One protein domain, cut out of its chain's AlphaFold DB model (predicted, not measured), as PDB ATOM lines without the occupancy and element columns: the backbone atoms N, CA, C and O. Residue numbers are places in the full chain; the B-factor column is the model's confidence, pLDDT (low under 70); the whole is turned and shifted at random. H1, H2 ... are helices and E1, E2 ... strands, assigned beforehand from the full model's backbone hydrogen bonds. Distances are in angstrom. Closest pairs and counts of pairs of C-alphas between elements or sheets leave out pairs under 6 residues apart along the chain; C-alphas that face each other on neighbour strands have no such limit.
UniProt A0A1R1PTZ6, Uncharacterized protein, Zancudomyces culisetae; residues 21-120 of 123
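AT A GLANCE: This is residues 21 to 120 of the 123 residues of an uncharacterized protein of Zancudomyces culisetae (UniProt A0A1R1PTZ6). An elongated sandwich of two small antiparallel sheets, E1 E5 E4 and E3 E2 E6, lies face to face with its strands crossed at 43 degrees. The short helices H1 and H2 sit at one end of it, and a long loop within residues 59 to 80 reaches out at the other end. The printed part has 100 residues, with six named strands and two named helices in the order E1 H1 E2 E3 E4 E5 E6 H2; the class is mostly strand. The whole is loose, with a radius of gyration of the C-alphas of 15.9 A and spans of 45 by 25 by 25 A.

IN THESE COORDINATES: Strand E1, residues 24 to 33, begins at C-alpha 24 at (79.364, 104.901, 102.350) and is 29.3 A long. Helix H1 is residues 42 to 45. Strand E2, residues 50 to 58, is 26.0 A long and begins at C-alpha 50 at (76.559, 82.866, 100.371). Strands E3, residues 81 to 83, and E4, residues 85 to 87, are short. Strand E5, residues 90 to 100, spans 28.5 A and bends by 62 degrees at residue 97. Strand E6, residues 106 to 114, is 26.5 A long, and helix H2, residues 115 to 119, ends at C-alpha 119 at (83.104, 73.052, 103.016).

HOW THE PARTS SIT: In the first sheet the inner strand E5 is antiparallel to E1, with N 28 and O 93 2.9 A apart, and to E4, with N 92 and O 85 2.8 A apart; E4 and E5 form a hairpin. H1 only grazes this sheet; its closest C-alphas to E5 are those of Ala 42 and Ala 90, 5.3 A. In the second sheet the inner strand E2 is antiparallel to E6, with N 53 and O 111 2.8 A apart, and to E3, with N 52 and O 82 2.8 A apart; E2 and E3 form a hairpin. Between the sheets, the closest C-alphas of E3 and E5 are those of Ser 82 and Phe 93, 5.7 A. E3 runs on into E4 across a break of 1 residue, at 55 degrees. H2 is only just not on the second sheet, with 4 pairs of C-alphas within 10 A. In H2 the O i to N i+4 pair is within hydrogen-bond range; H1 is too short for one.

THE WHOLE: The C-alphas of Asp 36 and Ser 71, the two farthest apart, are 46.9 A apart. The printed part has no cut. The link E2 to E3, 22 residues, is long; its residues 76 to 77 pair antiparallel with residues 99 to 100 of E5. Mean pLDDT of the printed part is 78.2, with low confidence at residues 21 to 22, 61, 63 to 75 and 117 to 120.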
ATOM      1  N   GLY A  21      86.394 111.058 102.685       53.00
ATOM      2  CA  GLY A  21      86.026 111.265 104.096       53.00
ATOM      3  C   GLY A  21      84.571 110.977 104.470       53.00
ATOM      4  O   GLY A  21      84.234 111.080 105.647       53.00
ATOM      5  N   SER A  22      83.732 110.595 103.509       62.38
ATOM      6  CA  SER A  22      82.382 110.106 103.779       62.38
ATOM      7  C   SER A  22      82.401 108.595 104.010       62.38
ATOM      8  O   SER A  22      83.131 107.866 103.338       62.38
ATOM      9  N   GLN A  23      81.639 108.141 105.005       77.69
ATOM     10  CA  GLN A  23      81.258 106.737 105.100       77.69
ATOM     11  C   GLN A  23      80.203 106.464 104.033       77.69
ATOM     12  O   GLN A  23      79.317 107.294 103.819       77.69
ATOM     13  N   PHE A  24      80.307 105.318 103.378       77.94
ATOM     14  CA  PHE A  24      79.364 104.901 102.350       77.94
ATOM     15  C   PHE A  24      79.021 103.417 102.494       77.94
ATOM     16  O   PHE A  24      79.715 102.667 103.186       77.94
ATOM     17  N   THR A  25      77.940 103.024 101.826       83.50
ATOM     18  CA  THR A  25      77.475 101.640 101.737       83.50
ATOM     19  C   THR A  25      77.519 101.208 100.281       83.50
ATOM     20  O   THR A  25      77.115 101.965  99.397       83.50
ATOM     21  N   ILE A  26      78.007  99.996 100.034       84.81
ATOM     22  CA  ILE A  26      77.861  99.320  98.742       84.81
ATOM     23  C   ILE A  26      76.843  98.204  98.927       84.81
ATOM     24  O   ILE A  26      77.002  97.386  99.827       84.81
ATOM     25  N   ALA A  27      75.837  98.155  98.060       85.62
ATOM     26  CA  ALA A  27      74.918  97.031  97.956       85.62
ATOM     27  C   ALA A  27      75.071  96.380  96.578       85.62
ATOM     28  O   ALA A  27      75.238  97.082  95.574       85.62
ATOM     29  N   CYS A  28      75.026  95.052  96.513       84.00
ATOM     30  CA  CYS A  28      75.015  94.323  95.250       84.00
ATOM     31  C   CYS A  28      74.085  93.110  95.300       84.00
ATOM     32  O   CYS A  28      73.758  92.597  96.366       84.00
ATOM     33  N   GLN A  29      73.668  92.670  94.116       88.81
ATOM     34  CA  GLN A  29      72.826  91.500  93.911       88.81
ATOM     35  C   GLN A  29      73.651  90.373  93.282       88.81
ATOM     36  O   GLN A  29      74.490  90.624  92.411       88.81
ATOM     37  N   LEU A  30      73.395  89.142  93.718       86.00
ATOM     38  CA  LEU A  30      73.899  87.931  93.090       86.00
ATOM     39  C   LEU A  30      72.966  87.500  91.958       86.00
ATOM     40  O   LEU A  30      71.837  87.087  92.215       86.00
ATOM     41  N   ASP A  31      73.472  87.515  90.728       84.88
ATOM     42  CA  ASP A  31      72.797  86.878  89.600       84.88
ATOM     43  C   ASP A  31      73.430  85.511  89.335       84.88
ATOM     44  O   ASP A  31      74.607  85.407  88.965       84.88
ATOM     45  N   ILE A  32      72.634  84.458  89.512       81.62
ATOM     46  CA  ILE A  32      73.041  83.080  89.246       81.62
ATOM     47  C   ILE A  32      72.490  82.680  87.885       81.62
ATOM     48  O   ILE A  32      71.297  82.824  87.624       81.62
ATOM     49  N   ASN A  33      73.365  82.186  87.012       83.38
ATOM     50  CA  ASN A  33      72.977  81.691  85.697       83.38
ATOM     51  C   ASN A  33      73.360  80.219  85.550       83.38
ATOM     52  O   ASN A  33      74.439  79.814  85.998       83.38
ATOM     53  N   ASP A  34      72.490  79.444  84.904       81.88
ATOM     54  CA  ASP A  34      72.772  78.065  84.514       81.88
ATOM     55  C   ASP A  34      73.831  77.997  83.390       81.88
ATOM     56  O   ASP A  34      74.343  79.009  82.898       81.88
ATOM     57  N   ALA A  35      74.181  76.778  82.970       81.38
ATOM     58  CA  ALA A  35      75.174  76.550  81.918       81.38
ATOM     59  C   ALA A  35      74.761  77.108  80.541       81.38
ATOM     60  O   ALA A  35      75.630  77.349  79.700       81.38
ATOM     61  N   ASP A  36      73.464  77.317  80.323       82.88
ATOM     62  CA  ASP A  36      72.895  77.862  79.094       82.88
ATOM     63  C   ASP A  36      72.734  79.397  79.169       82.88
ATOM     64  O   ASP A  36      72.363  80.035  78.183       82.88
ATOM     65  N   GLY A  37      73.076  80.005  80.313       82.44
ATOM     66  CA  GLY A  37      73.003  81.443  80.557       82.44
ATOM     67  C   GLY A  37      71.621  81.937  80.986       82.44
ATOM     68  O   GLY A  37      71.390  83.146  80.962       82.44
ATOM     69  N   ASN A  38      70.702  81.044  81.362       85.81
ATOM     70  CA  ASN A  38      69.410  81.440  81.912       85.81
ATOM     71  C   ASN A  38      69.557  81.783  83.394       85.81
ATOM     72  O   ASN A  38      70.239  81.076  84.136       85.81
ATOM     73  N   SER A  39      68.875  82.841  83.825       84.00
ATOM     74  CA  SER A  39      68.822  83.221  85.235       84.00
ATOM     75  C   SER A  39      68.087  82.155  86.047       84.00
ATOM     76  O   SER A  39      66.983  81.739  85.685       84.00
ATOM     77  N   VAL A  40      68.714  81.730  87.142       86.38
ATOM     78  CA  VAL A  40      68.157  80.803  88.128       86.38
ATOM     79  C   VAL A  40      67.642  81.629  89.311       86.38
ATOM     80  O   VAL A  40      68.389  82.465  89.827       86.38
ATOM     81  N   PRO A  41      66.382  81.448  89.742       85.50
ATOM     82  CA  PRO A  41      65.818  82.220  90.844       85.50
ATOM     83  C   PRO A  41      66.494  81.875  92.180       85.50
ATOM     84  O   PRO A  41      66.880  80.729  92.412       85.50
ATOM     85  N   ALA A  42      66.588  82.855  93.087       85.44
ATOM     86  CA  ALA A  42      67.213  82.663  94.399       85.44
ATOM     87  C   ALA A  42      66.527  81.590  95.262       85.44
ATOM     88  O   ALA A  42      67.191  80.963  96.084       85.44
ATOM     89  N   ASP A  43      65.225  81.365  95.056       86.62
ATOM     90  CA  ASP A  43      64.426  80.373  95.785       86.62
ATOM     91  C   ASP A  43      64.966  78.939  95.613       86.62
ATOM     92  O   ASP A  43      64.782  78.100  96.491       86.62
ATOM     93  N   GLU A  44      65.676  78.641  94.515       85.62
ATOM     94  CA  GLU A  44      66.323  77.331  94.316       85.62
ATOM     95  C   GLU A  44      67.539  77.108  95.227       85.62
ATOM     96  O   GLU A  44      68.010  75.979  95.361       85.62
ATOM     97  N   PHE A  45      68.024  78.166  95.872       84.44
ATOM     98  CA  PHE A  45      69.156  78.153  96.795       84.44
ATOM     99  C   PHE A  45      68.710  78.426  98.239       84.44
ATOM    100  O   PHE A  45      69.491  78.917  99.056       84.44
ATOM    101  N   GLU A  46      67.440  78.159  98.567       82.31
ATOM    102  CA  GLU A  46      66.942  78.252  99.940       82.31
ATOM    103  C   GLU A  46      67.751  77.325 100.867       82.31
ATOM    104  O   GLU A  46      67.794  76.110 100.685       82.31
ATOM    105  N   GLY A  47      68.395  77.913 101.879       82.94
ATOM    106  CA  GLY A  47      69.264  77.205 102.825       82.94
ATOM    107  C   GLY A  47      70.763  77.324 102.532       82.94
ATOM    108  O   GLY A  47      71.558  77.129 103.454       82.94
ATOM    109  N   ASN A  48      71.156  77.725 101.319       86.44
ATOM    110  CA  ASN A  48      72.556  77.983 100.991       86.44
ATOM    111  C   ASN A  48      73.045  79.264 101.673       86.44
ATOM    112  O   ASN A  48      72.360  80.289 101.693       86.44
ATOM    113  N   VAL A  49      74.276  79.222 102.181       89.56
ATOM    114  CA  VAL A  49      74.938  80.392 102.765       89.56
ATOM    115  C   VAL A  49      75.935  80.945 101.758       89.56
ATOM    116  O   VAL A  49      76.971  80.332 101.488       89.56
ATOM    117  N   PHE A  50      75.636  82.128 101.225       90.06
ATOM    118  CA  PHE A  50      76.559  82.866 100.371       90.06
ATOM    119  C   PHE A  50      77.277  83.940 101.174       90.06
ATOM    120  O   PHE A  50      76.659  84.687 101.929       90.06
ATOM    121  N   VAL A  51      78.586  84.055 100.981       90.88
ATOM    122  CA  VAL A  51      79.406  85.096 101.608       90.88
ATOM    123  C   VAL A  51      80.116  85.879 100.521       90.88
ATOM    124  O   VAL A  51      80.761  85.297  99.655       90.88
ATOM    125  N   ALA A  52      80.029  87.201 100.567       89.12
ATOM    126  CA  ALA A  52      80.711  88.090  99.647       89.12
ATOM    127  C   ALA A  52      81.860  88.826 100.348       89.12
ATOM    128  O   ALA A  52      81.697  89.354 101.447       89.12
ATOM    129  N   HIS A  53      83.023  88.882  99.701       88.56
ATOM    130  CA  HIS A  53      84.185  89.654 100.132       88.56
ATOM    131  C   HIS A  53      84.461  90.793  99.147       88.56
ATOM    132  O   HIS A  53      84.639  90.560  97.951       88.56
ATOM    133  N   LEU A  54      84.550  92.013  99.661       85.25
ATOM    134  CA  LEU A  54      84.876  93.234  98.936       85.25
ATOM    135  C   LEU A  54      86.377  93.531  99.044       85.25
ATOM    136  O   LEU A  54      86.910  93.715 100.136       85.25
ATOM    137  N   SER A  55      87.035  93.669  97.899       82.62
ATOM    138  CA  SER A  55      88.416  94.133  97.779       82.62
ATOM    139  C   SER A  55      88.476  95.460  97.028       82.62
ATOM    140  O   SER A  55      87.770  95.661  96.038       82.62
ATOM    141  N   LEU A  56      89.366  96.353  97.458       78.94
ATOM    142  CA  LEU A  56      89.674  97.590  96.745       78.94
ATOM    143  C   LEU A  56      90.779  97.359  95.704       78.94
ATOM    144  O   LEU A  56      91.844  96.817  96.013       78.94
ATOM    145  N   LEU A  57      90.531  97.816  94.482       76.12
ATOM    146  CA  LEU A  57      91.461  97.814  93.359       76.12
ATOM    147  C   LEU A  57      91.868  99.244  93.002       76.12
ATOM    148  O   LEU A  57      91.076 100.185  93.093       76.12
ATOM    149  N   LEU A  58      93.098  99.398  92.528       74.75
ATOM    150  CA  LEU A  58      93.538 100.597  91.826       74.75
ATOM    151  C   LEU A  58      92.874 100.682  90.441       74.75
ATOM    152  O   LEU A  58      92.344  99.701  89.918       74.75
ATOM    153  N   GLU A  59      92.935 101.855  89.809       72.62
ATOM    154  CA  GLU A  59      92.377 102.076  88.463       72.62
ATOM    155  C   GLU A  59      92.976 101.138  87.396       72.62
ATOM    156  O   GLU A  59      92.306 100.791  86.424       72.62
ATOM    157  N   ASN A  60      94.213 100.676  87.595       76.12
ATOM    158  CA  ASN A  60      94.879  99.711  86.721       76.12
ATOM    159  C   ASN A  60      94.468  98.242  86.974       76.12
ATOM    160  O   ASN A  60      94.963  97.352  86.287       76.12
ATOM    161  N   GLY A  61      93.569  97.986  87.930       68.38
ATOM    162  CA  GLY A  61      93.062  96.655  88.272       68.38
ATOM    163  C   GLY A  61      93.900  95.884  89.295       68.38
ATOM    164  O   GLY A  61      93.523  94.769  89.650       68.38
ATOM    165  N   GLU A  62      95.002  96.450  89.791       72.81
ATOM    166  CA  GLU A  62      95.831  95.809  90.814       72.81
ATOM    167  C   GLU A  62      95.207  95.963  92.207       72.81
ATOM    168  O   GLU A  62      94.675  97.017  92.565       72.81
ATOM    169  N   GLU A  63      95.261  94.900  93.015       67.94
ATOM    170  CA  GLU A  63      94.791  94.944  94.400       67.94
ATOM    171  C   GLU A  63      95.685  95.867  95.233       67.94
ATOM    172  O   GLU A  63      96.915  95.767  95.209       67.94
ATOM    173  N   VAL A  64      95.067  96.754  96.016       65.94
ATOM    174  CA  VAL A  64      95.777  97.781  96.803       65.94
ATOM    175  C   VAL A  64      96.739  97.171  97.837       65.94
ATOM    176  O   VAL A  64      97.733  97.795  98.205       65.94
ATOM    177  N   SER A  65      96.504  95.925  98.257       63.34
ATOM    178  CA  SER A  65      97.390  95.169  99.153       63.34
ATOM    179  C   SER A  65      98.783  94.898  98.568       63.34
ATOM    180  O   SER A  65      99.717  94.667  99.331       63.34
ATOM    181  N   SER A  66      98.946  94.950  97.240       49.62
ATOM    182  CA  SER A  66     100.205  94.615  96.555       49.62
ATOM    183  C   SER A  66     101.216  95.767  96.470       49.62
ATOM    184  O   SER A  66     102.398  95.517  96.248       49.62
ATOM    185  N   PHE A  67     100.794  97.020  96.684       47.25
ATOM    186  CA  PHE A  67     101.660  98.199  96.520       47.25
ATOM    187  C   PHE A  67     102.396  98.652  97.781       47.25
ATOM    188  O   PHE A  67     103.287  99.498  97.698       47.25
ATOM    189  N   ILE A  68     102.017  98.159  98.959       50.53
ATOM    190  CA  ILE A  68     102.417  98.793 100.216       50.53
ATOM    191  C   ILE A  68     103.431  97.914 100.958       50.53
ATOM    192  O   ILE A  68     103.080  97.110 101.814       50.53
ATOM    193  N   GLU A  69     104.720  98.143 100.687       46.12
ATOM    194  CA  GLU A  69     105.842  97.659 101.516       46.12
ATOM    195  C   GLU A  69     105.958  98.399 102.872       46.12
ATOM    196  O   GLU A  69     106.829  98.094 103.688       46.12
ATOM    197  N   CYS A  70     105.079  99.367 103.163       40.47
ATOM    198  CA  CYS A  70     105.082 100.111 104.423       40.47
ATOM    199  C   CYS A  70     104.019  99.609 105.406       40.47
ATOM    200  O   CYS A  70     102.816  99.813 105.241       40.47
ATOM    201  N   SER A  71     104.513  99.011 106.485       47.81
ATOM    202  CA  SER A  71     103.795  98.630 107.697       47.81
ATOM    203  C   SER A  71     102.574  99.510 108.032       47.81
ATOM    204  O   SER A  71     102.664 100.723 108.209       47.81
ATOM    205  N   SER A  72     101.426  98.856 108.235       45.88
ATOM    206  CA  SER A  72     100.247  99.344 108.982       45.88
ATOM    207  C   SER A  72      99.378 100.474 108.406       45.88
ATOM    208  O   SER A  72      98.467 100.927 109.098       45.88
ATOM    209  N   SER A  73      99.560 100.909 107.157       51.22
ATOM    210  CA  SER A  73      98.633 101.884 106.556       51.22
ATOM    211  C   SER A  73      97.371 101.191 106.023       51.22
ATOM    212  O   SER A  73      97.312 100.756 104.878       51.22
ATOM    213  N   ILE A  74      96.354 101.063 106.883       60.12
ATOM    214  CA  ILE A  74      95.005 100.633 106.485       60.12
ATOM    215  C   ILE A  74      94.497 101.628 105.434       60.12
ATOM    216  O   ILE A  74      94.243 102.795 105.726       60.12
ATOM    217  N   PHE A  75      94.431 101.184 104.182       68.94
ATOM    218  CA  PHE A  75      94.089 102.040 103.047       68.94
ATOM    219  C   PHE A  75      92.585 102.314 102.956       68.94
ATOM    220  O   PHE A  75      92.157 103.410 102.578       68.94
ATOM    221  N   TYR A  76      91.791 101.325 103.357       75.44
ATOM    222  CA  TYR A  76      90.349 101.408 103.515       75.44
ATOM    223  C   TYR A  76      89.914 100.551 104.709       75.44
ATOM    224  O   TYR A  76      90.553  99.545 105.018       75.44
ATOM    225  N   GLU A  77      88.858 100.978 105.389       80.75
ATOM    226  CA  GLU A  77      88.272 100.317 106.560       80.75
ATOM    227  C   GLU A  77      86.759 100.139 106.367       80.75
ATOM    228  O   GLU A  77      86.164 100.777 105.494       80.75
ATOM    229  N   GLY A  78      86.145  99.279 107.182       83.88
ATOM    230  CA  GLY A  78      84.708  98.995 107.159       83.88
ATOM    231  C   GLY A  78      84.402  97.502 107.069       83.88
ATOM    232  O   GLY A  78      85.293  96.663 107.226       83.88
ATOM    233  N   ASN A  79      83.137  97.174 106.806       87.31
ATOM    234  CA  ASN A  79      82.704  95.792 106.637       87.31
ATOM    235  C   ASN A  79      83.026  95.341 105.211       87.31
ATOM    236  O   ASN A  79      82.315  95.680 104.271       87.31
ATOM    237  N   THR A  80      84.118  94.594 105.043       88.00
ATOM    238  CA  THR A  80      84.537  94.049 103.739       88.00
ATOM    239  C   THR A  80      83.998  92.648 103.478       88.00
ATOM    240  O   THR A  80      84.251  92.084 102.420       88.00
ATOM    241  N   VAL A  81      83.261  92.077 104.427       90.44
ATOM    242  CA  VAL A  81      82.588  90.785 104.304       90.44
ATOM    243  C   VAL A  81      81.106  91.000 104.562       90.44
ATOM    244  O   VAL A  81      80.749  91.697 105.510       90.44
ATOM    245  N   SER A  82      80.270  90.398 103.726       92.69
ATOM    246  CA  SER A  82      78.817  90.447 103.834       92.69
ATOM    247  C   SER A  82      78.240  89.049 103.637       92.69
ATOM    248  O   SER A  82      78.640  88.340 102.715       92.69
ATOM    249  N   GLU A  83      77.330  88.641 104.515       94.19
ATOM    250  CA  GLU A  83      76.533  87.429 104.326       94.19
ATOM    251  C   GLU A  83      75.318  87.769 103.461       94.19
ATOM    252  O   GLU A  83      74.692  88.815 103.642       94.19
ATOM    253  N   GLY A  84      75.017  86.907 102.495       92.12
ATOM    254  CA  GLY A  84      73.903  87.102 101.583       92.12
ATOM    255  C   GLY A  84      72.569  86.940 102.298       92.12
ATOM    256  O   GLY A  84      72.363  85.959 103.010       92.12
ATOM    257  N   PHE A  85      71.644  87.866 102.070       91.75
ATOM    258  CA  PHE A  85      70.261  87.747 102.528       91.75
ATOM    259  C   PHE A  85      69.305  87.747 101.340       91.75
ATOM    260  O   PHE A  85      69.584  88.345 100.303       91.75
ATOM    261  N   GLN A  86      68.178  87.057 101.483       88.50
ATOM    262  CA  GLN A  86      67.165  86.997 100.436       88.50
ATOM    263  C   GLN A  86      66.138  88.118 100.614       88.50
ATOM    264  O   GLN A  86      65.553  88.261 101.687       88.50
ATOM    265  N   ASP A  87      65.896  88.881  99.551       87.62
ATOM    266  CA  ASP A  87      64.796  89.845  99.461       87.62
ATOM    267  C   ASP A  87      64.225  89.845  98.037       87.62
ATOM    268  O   ASP A  87      64.961  89.869  97.052       87.62
ATOM    269  N   GLY A  88      62.899  89.770  97.916       82.06
ATOM    270  CA  GLY A  88      62.212  89.822  96.621       82.06
ATOM    271  C   GLY A  88      62.625  88.759  95.587       82.06
ATOM    272  O   GLY A  88      62.504  89.023  94.392       82.06
ATOM    273  N   GLY A  89      63.105  87.584  96.012       81.75
ATOM    274  CA  GLY A  89      63.583  86.521  95.110       81.75
ATOM    275  C   GLY A  89      65.005  86.737  94.573       81.75
ATOM    276  O   GLY A  89      65.404  86.081  93.610       81.75
ATOM    277  N   ALA A  90      65.767  87.646  95.187       85.44
ATOM    278  CA  ALA A  90      67.175  87.899  94.905       85.44
ATOM    279  C   ALA A  90      68.028  87.685  96.163       85.44
ATOM    280  O   ALA A  90      67.556  87.891  97.280       85.44
ATOM    281  N   ILE A  91      69.296  87.301  95.983       89.00
ATOM    282  CA  ILE A  91      70.292  87.278  97.063       89.00
ATOM    283  C   ILE A  91      71.070  88.592  97.004       89.00
ATOM    284  O   ILE A  91      71.675  88.916  95.980       89.00
ATOM    285  N   LEU A  92      71.040  89.344  98.098       91.12
ATOM    286  CA  LEU A  92      71.648  90.662  98.229       91.12
ATOM    287  C   LEU A  92      72.801  90.631  99.230       91.12
ATOM    288  O   LEU A  92      72.774  89.883 100.206       91.12
ATOM    289  N   PHE A  93      73.795  91.483  98.999       91.19
ATOM    290  CA  PHE A  93      74.907  91.728  99.911       91.19
ATOM    291  C   PHE A  93      75.032  93.221 100.184       91.19
ATOM    292  O   PHE A  93      74.962  94.033  99.259       91.19
ATOM    293  N   GLU A  94      75.297  93.570 101.437       91.19
ATOM    294  CA  GLU A  94      75.525  94.946 101.876       91.19
ATOM    295  C   GLU A  94      76.857  95.078 102.622       91.19
ATOM    296  O   GLU A  94      77.159  94.331 103.555       91.19
ATOM    297  N   PHE A  95      77.662  96.049 102.199       88.75
ATOM    298  CA  PHE A  95      78.955  96.398 102.778       88.75
ATOM    299  C   PHE A  95      78.860  97.796 103.373       88.75
ATOM    300  O   PHE A  95      78.905  98.802 102.660       88.75
ATOM    301  N   GLU A  96      78.690  97.853 104.686       87.12
ATOM    302  CA  GLU A  96      78.457  99.094 105.417       87.12
ATOM    303  C   GLU A  96      79.739  99.690 106.005       87.12
ATOM    304  O   GLU A  96      80.755  99.015 106.209       87.12
ATOM    305  N   ASN A  97      79.647 100.970 106.374       86.25
ATOM    306  CA  ASN A  97      80.700 101.701 107.080       86.25
ATOM    307  C   ASN A  97      82.034 101.726 106.320       86.25
ATOM    308  O   ASN A  97      83.095 101.838 106.937       86.25
ATOM    309  N   LEU A  98      81.983 101.635 104.988       83.75
ATOM    310  CA  LEU A  98      83.169 101.670 104.148       83.75
ATOM    311  C   LEU A  98      83.756 103.075 104.131       83.75
ATOM    312  O   LEU A  98      83.041 104.075 104.018       83.75
ATOM    313  N   LYS A  99      85.082 103.148 104.225       81.94
ATOM    314  CA  LYS A  99      85.814 104.410 104.201       81.94
ATOM    315  C   LYS A  99      87.184 104.230 103.573       81.94
ATOM    316  O   LYS A  99      87.962 103.381 103.987       81.94
ATOM    317  N   ILE A 100      87.492 105.081 102.599       79.06
ATOM    318  CA  ILE A 100      88.797 105.131 101.934       79.06
ATOM    319  C   ILE A 100      89.597 106.292 102.531       79.06
ATOM    320  O   ILE A 100      89.130 107.436 102.566       79.06
ATOM    321  N   HIS A 101      90.804 106.010 103.022       76.94
ATOM    322  CA  HIS A 101      91.629 107.004 103.718       76.94
ATOM    323  C   HIS A 101      92.422 107.903 102.763       76.94
ATOM    324  O   HIS A 101      92.711 109.061 103.092       76.94
ATOM    325  N   TYR A 102      92.747 107.389 101.577       74.00
ATOM    326  CA  TYR A 102      93.598 108.057 100.601       74.00
ATOM    327  C   TYR A 102      92.792 108.532  99.388       74.00
ATOM    328  O   TYR A 102      91.905 107.826  98.919       74.00
ATOM    329  N   PRO A 103      93.049 109.751  98.886       70.12
ATOM    330  CA  PRO A 103      92.407 110.226  97.671       70.12
ATOM    331  C   PRO A 103      92.946 109.474  96.448       70.12
ATOM    332  O   PRO A 103      94.158 109.310  96.304       70.12
ATOM    333  N   GLY A 104      92.050 109.097  95.541       71.88
ATOM    334  CA  GLY A 104      92.394 108.447  94.283       71.88
ATOM    335  C   GLY A 104      91.162 107.912  93.564       71.88
ATOM    336  O   GLY A 104      90.044 108.004  94.075       71.88
ATOM    337  N   SER A 105      91.388 107.371  92.371       71.44
ATOM    338  CA  SER A 105      90.392 106.615  91.618       71.44
ATOM    339  C   SER A 105      90.553 105.137  91.950       71.44
ATOM    340  O   SER A 105      91.635 104.576  91.760       71.44
ATOM    341  N   TYR A 106      89.485 104.514  92.439       74.94
ATOM    342  CA  TYR A 106      89.488 103.112  92.834       74.94
ATOM    343  C   TYR A 106      88.332 102.365  92.190       74.94
ATOM    344  O   TYR A 106      87.284 102.939  91.890       74.94
ATOM    345  N   CYS A 107      88.536 101.072  92.015       75.94
ATOM    346  CA  CYS A 107      87.497 100.127  91.650       75.94
ATOM    347  C   CYS A 107      87.280  99.170  92.824       75.94
ATOM    348  O   CYS A 107      88.169  98.975  93.650       75.94
ATOM    349  N   PHE A 108      86.115  98.542  92.886       78.12
ATOM    350  CA  PHE A 108      85.853  97.471  93.839       78.12
ATOM    351  C   PHE A 108      85.735  96.146  93.101       78.12
ATOM    352  O   PHE A 108      85.233  96.090  91.979       78.12
ATOM    353  N   LYS A 109      86.190  95.080  93.747       83.00
ATOM    354  CA  LYS A 109      86.006  93.699  93.315       83.00
ATOM    355  C   LYS A 109      85.258  92.975  94.415       83.00
ATOM    356  O   LYS A 109      85.725  92.964  95.547       83.00
ATOM    357  N   ILE A 110      84.125  92.372  94.084       85.50
ATOM    358  CA  ILE A 110      83.379  91.534  95.021       85.50
ATOM    359  C   ILE A 110      83.572  90.089  94.578       85.50
ATOM    360  O   ILE A 110      83.378  89.765  93.409       85.50
ATOM    361  N   ALA A 111      84.015  89.239  95.493       85.06
ATOM    362  CA  ALA A 111      84.116  87.801  95.296       85.06
ATOM    363  C   ALA A 111      83.051  87.131  96.160       85.06
ATOM    364  O   ALA A 111      83.003  87.386  97.359       85.06
ATOM    365  N   VAL A 112      82.206  86.300  95.559       86.44
ATOM    366  CA  VAL A 112      81.136  85.588  96.264       86.44
ATOM    367  C   VAL A 112      81.518  84.120  96.391       86.44
ATOM    368  O   VAL A 112      82.013  83.517  95.440       86.44
ATOM    369  N   PHE A 113      81.283  83.561  97.569       85.44
ATOM    370  CA  PHE A 113      81.586  82.189  97.934       85.44
ATOM    371  C   PHE A 113      80.294  81.490  98.344       85.44
ATOM    372  O   PHE A 113      79.576  81.977  99.216       85.44
ATOM    373  N   ASP A 114      80.021  80.345  97.728       87.12
ATOM    374  CA  ASP A 114      79.017  79.397  98.201       87.12
ATOM    375  C   ASP A 114      79.653  78.538  99.301       87.12
ATOM    376  O   ASP A 114      80.531  77.710  99.034       87.12
ATOM    377  N   MET A 115      79.260  78.769 100.553       84.19
ATOM    378  CA  MET A 115      79.887  78.111 101.699       84.19
ATOM    379  C   MET A 115      79.620  76.606 101.729       84.19
ATOM    380  O   MET A 115      80.437  75.869 102.285       84.19
ATOM    381  N   GLU A 116      78.545  76.127 101.100       78.62
ATOM    382  CA  GLU A 116      78.304  74.689 100.984       78.62
ATOM    383  C   GLU A 116      79.371  74.028 100.106       78.62
ATOM    384  O   GLU A 116      79.940  73.001 100.478       78.62
ATOM    385  N   GLN A 117      79.730  74.660  98.986       68.94
ATOM    386  CA  GLN A 117      80.769  74.154  98.084       68.94
ATOM    387  C   GLN A 117      82.186  74.323  98.635       68.94
ATOM    388  O   GLN A 117      83.069  73.532  98.316       68.94
ATOM    389  N   VAL A 118      82.426  75.327  99.481       62.81
ATOM    390  CA  VAL A 118      83.739  75.517 100.121       62.81
ATOM    391  C   VAL A 118      84.003  74.445 101.185       62.81
ATOM    392  O   VAL A 118      85.138  73.984 101.330       62.81
ATOM    393  N   LEU A 119      82.975  74.043 101.939       57.94
ATOM    394  CA  LEU A 119      83.104  73.052 103.016       57.94
ATOM    395  C   LEU A 119      83.205  71.615 102.494       57.94
ATOM    396  O   LEU A 119      83.841  70.769 103.128       57.94
ATOM    397  N   VAL A 120      82.631  71.342 101.324       53.66
ATOM    398  CA  VAL A 120      82.810  70.084 100.599       53.66
ATOM    399  C   VAL A 120      84.015  70.256  99.671       53.66
ATOM    400  O   VAL A 120      83.860  70.465  98.474       53.66
TER     401      VAL A 120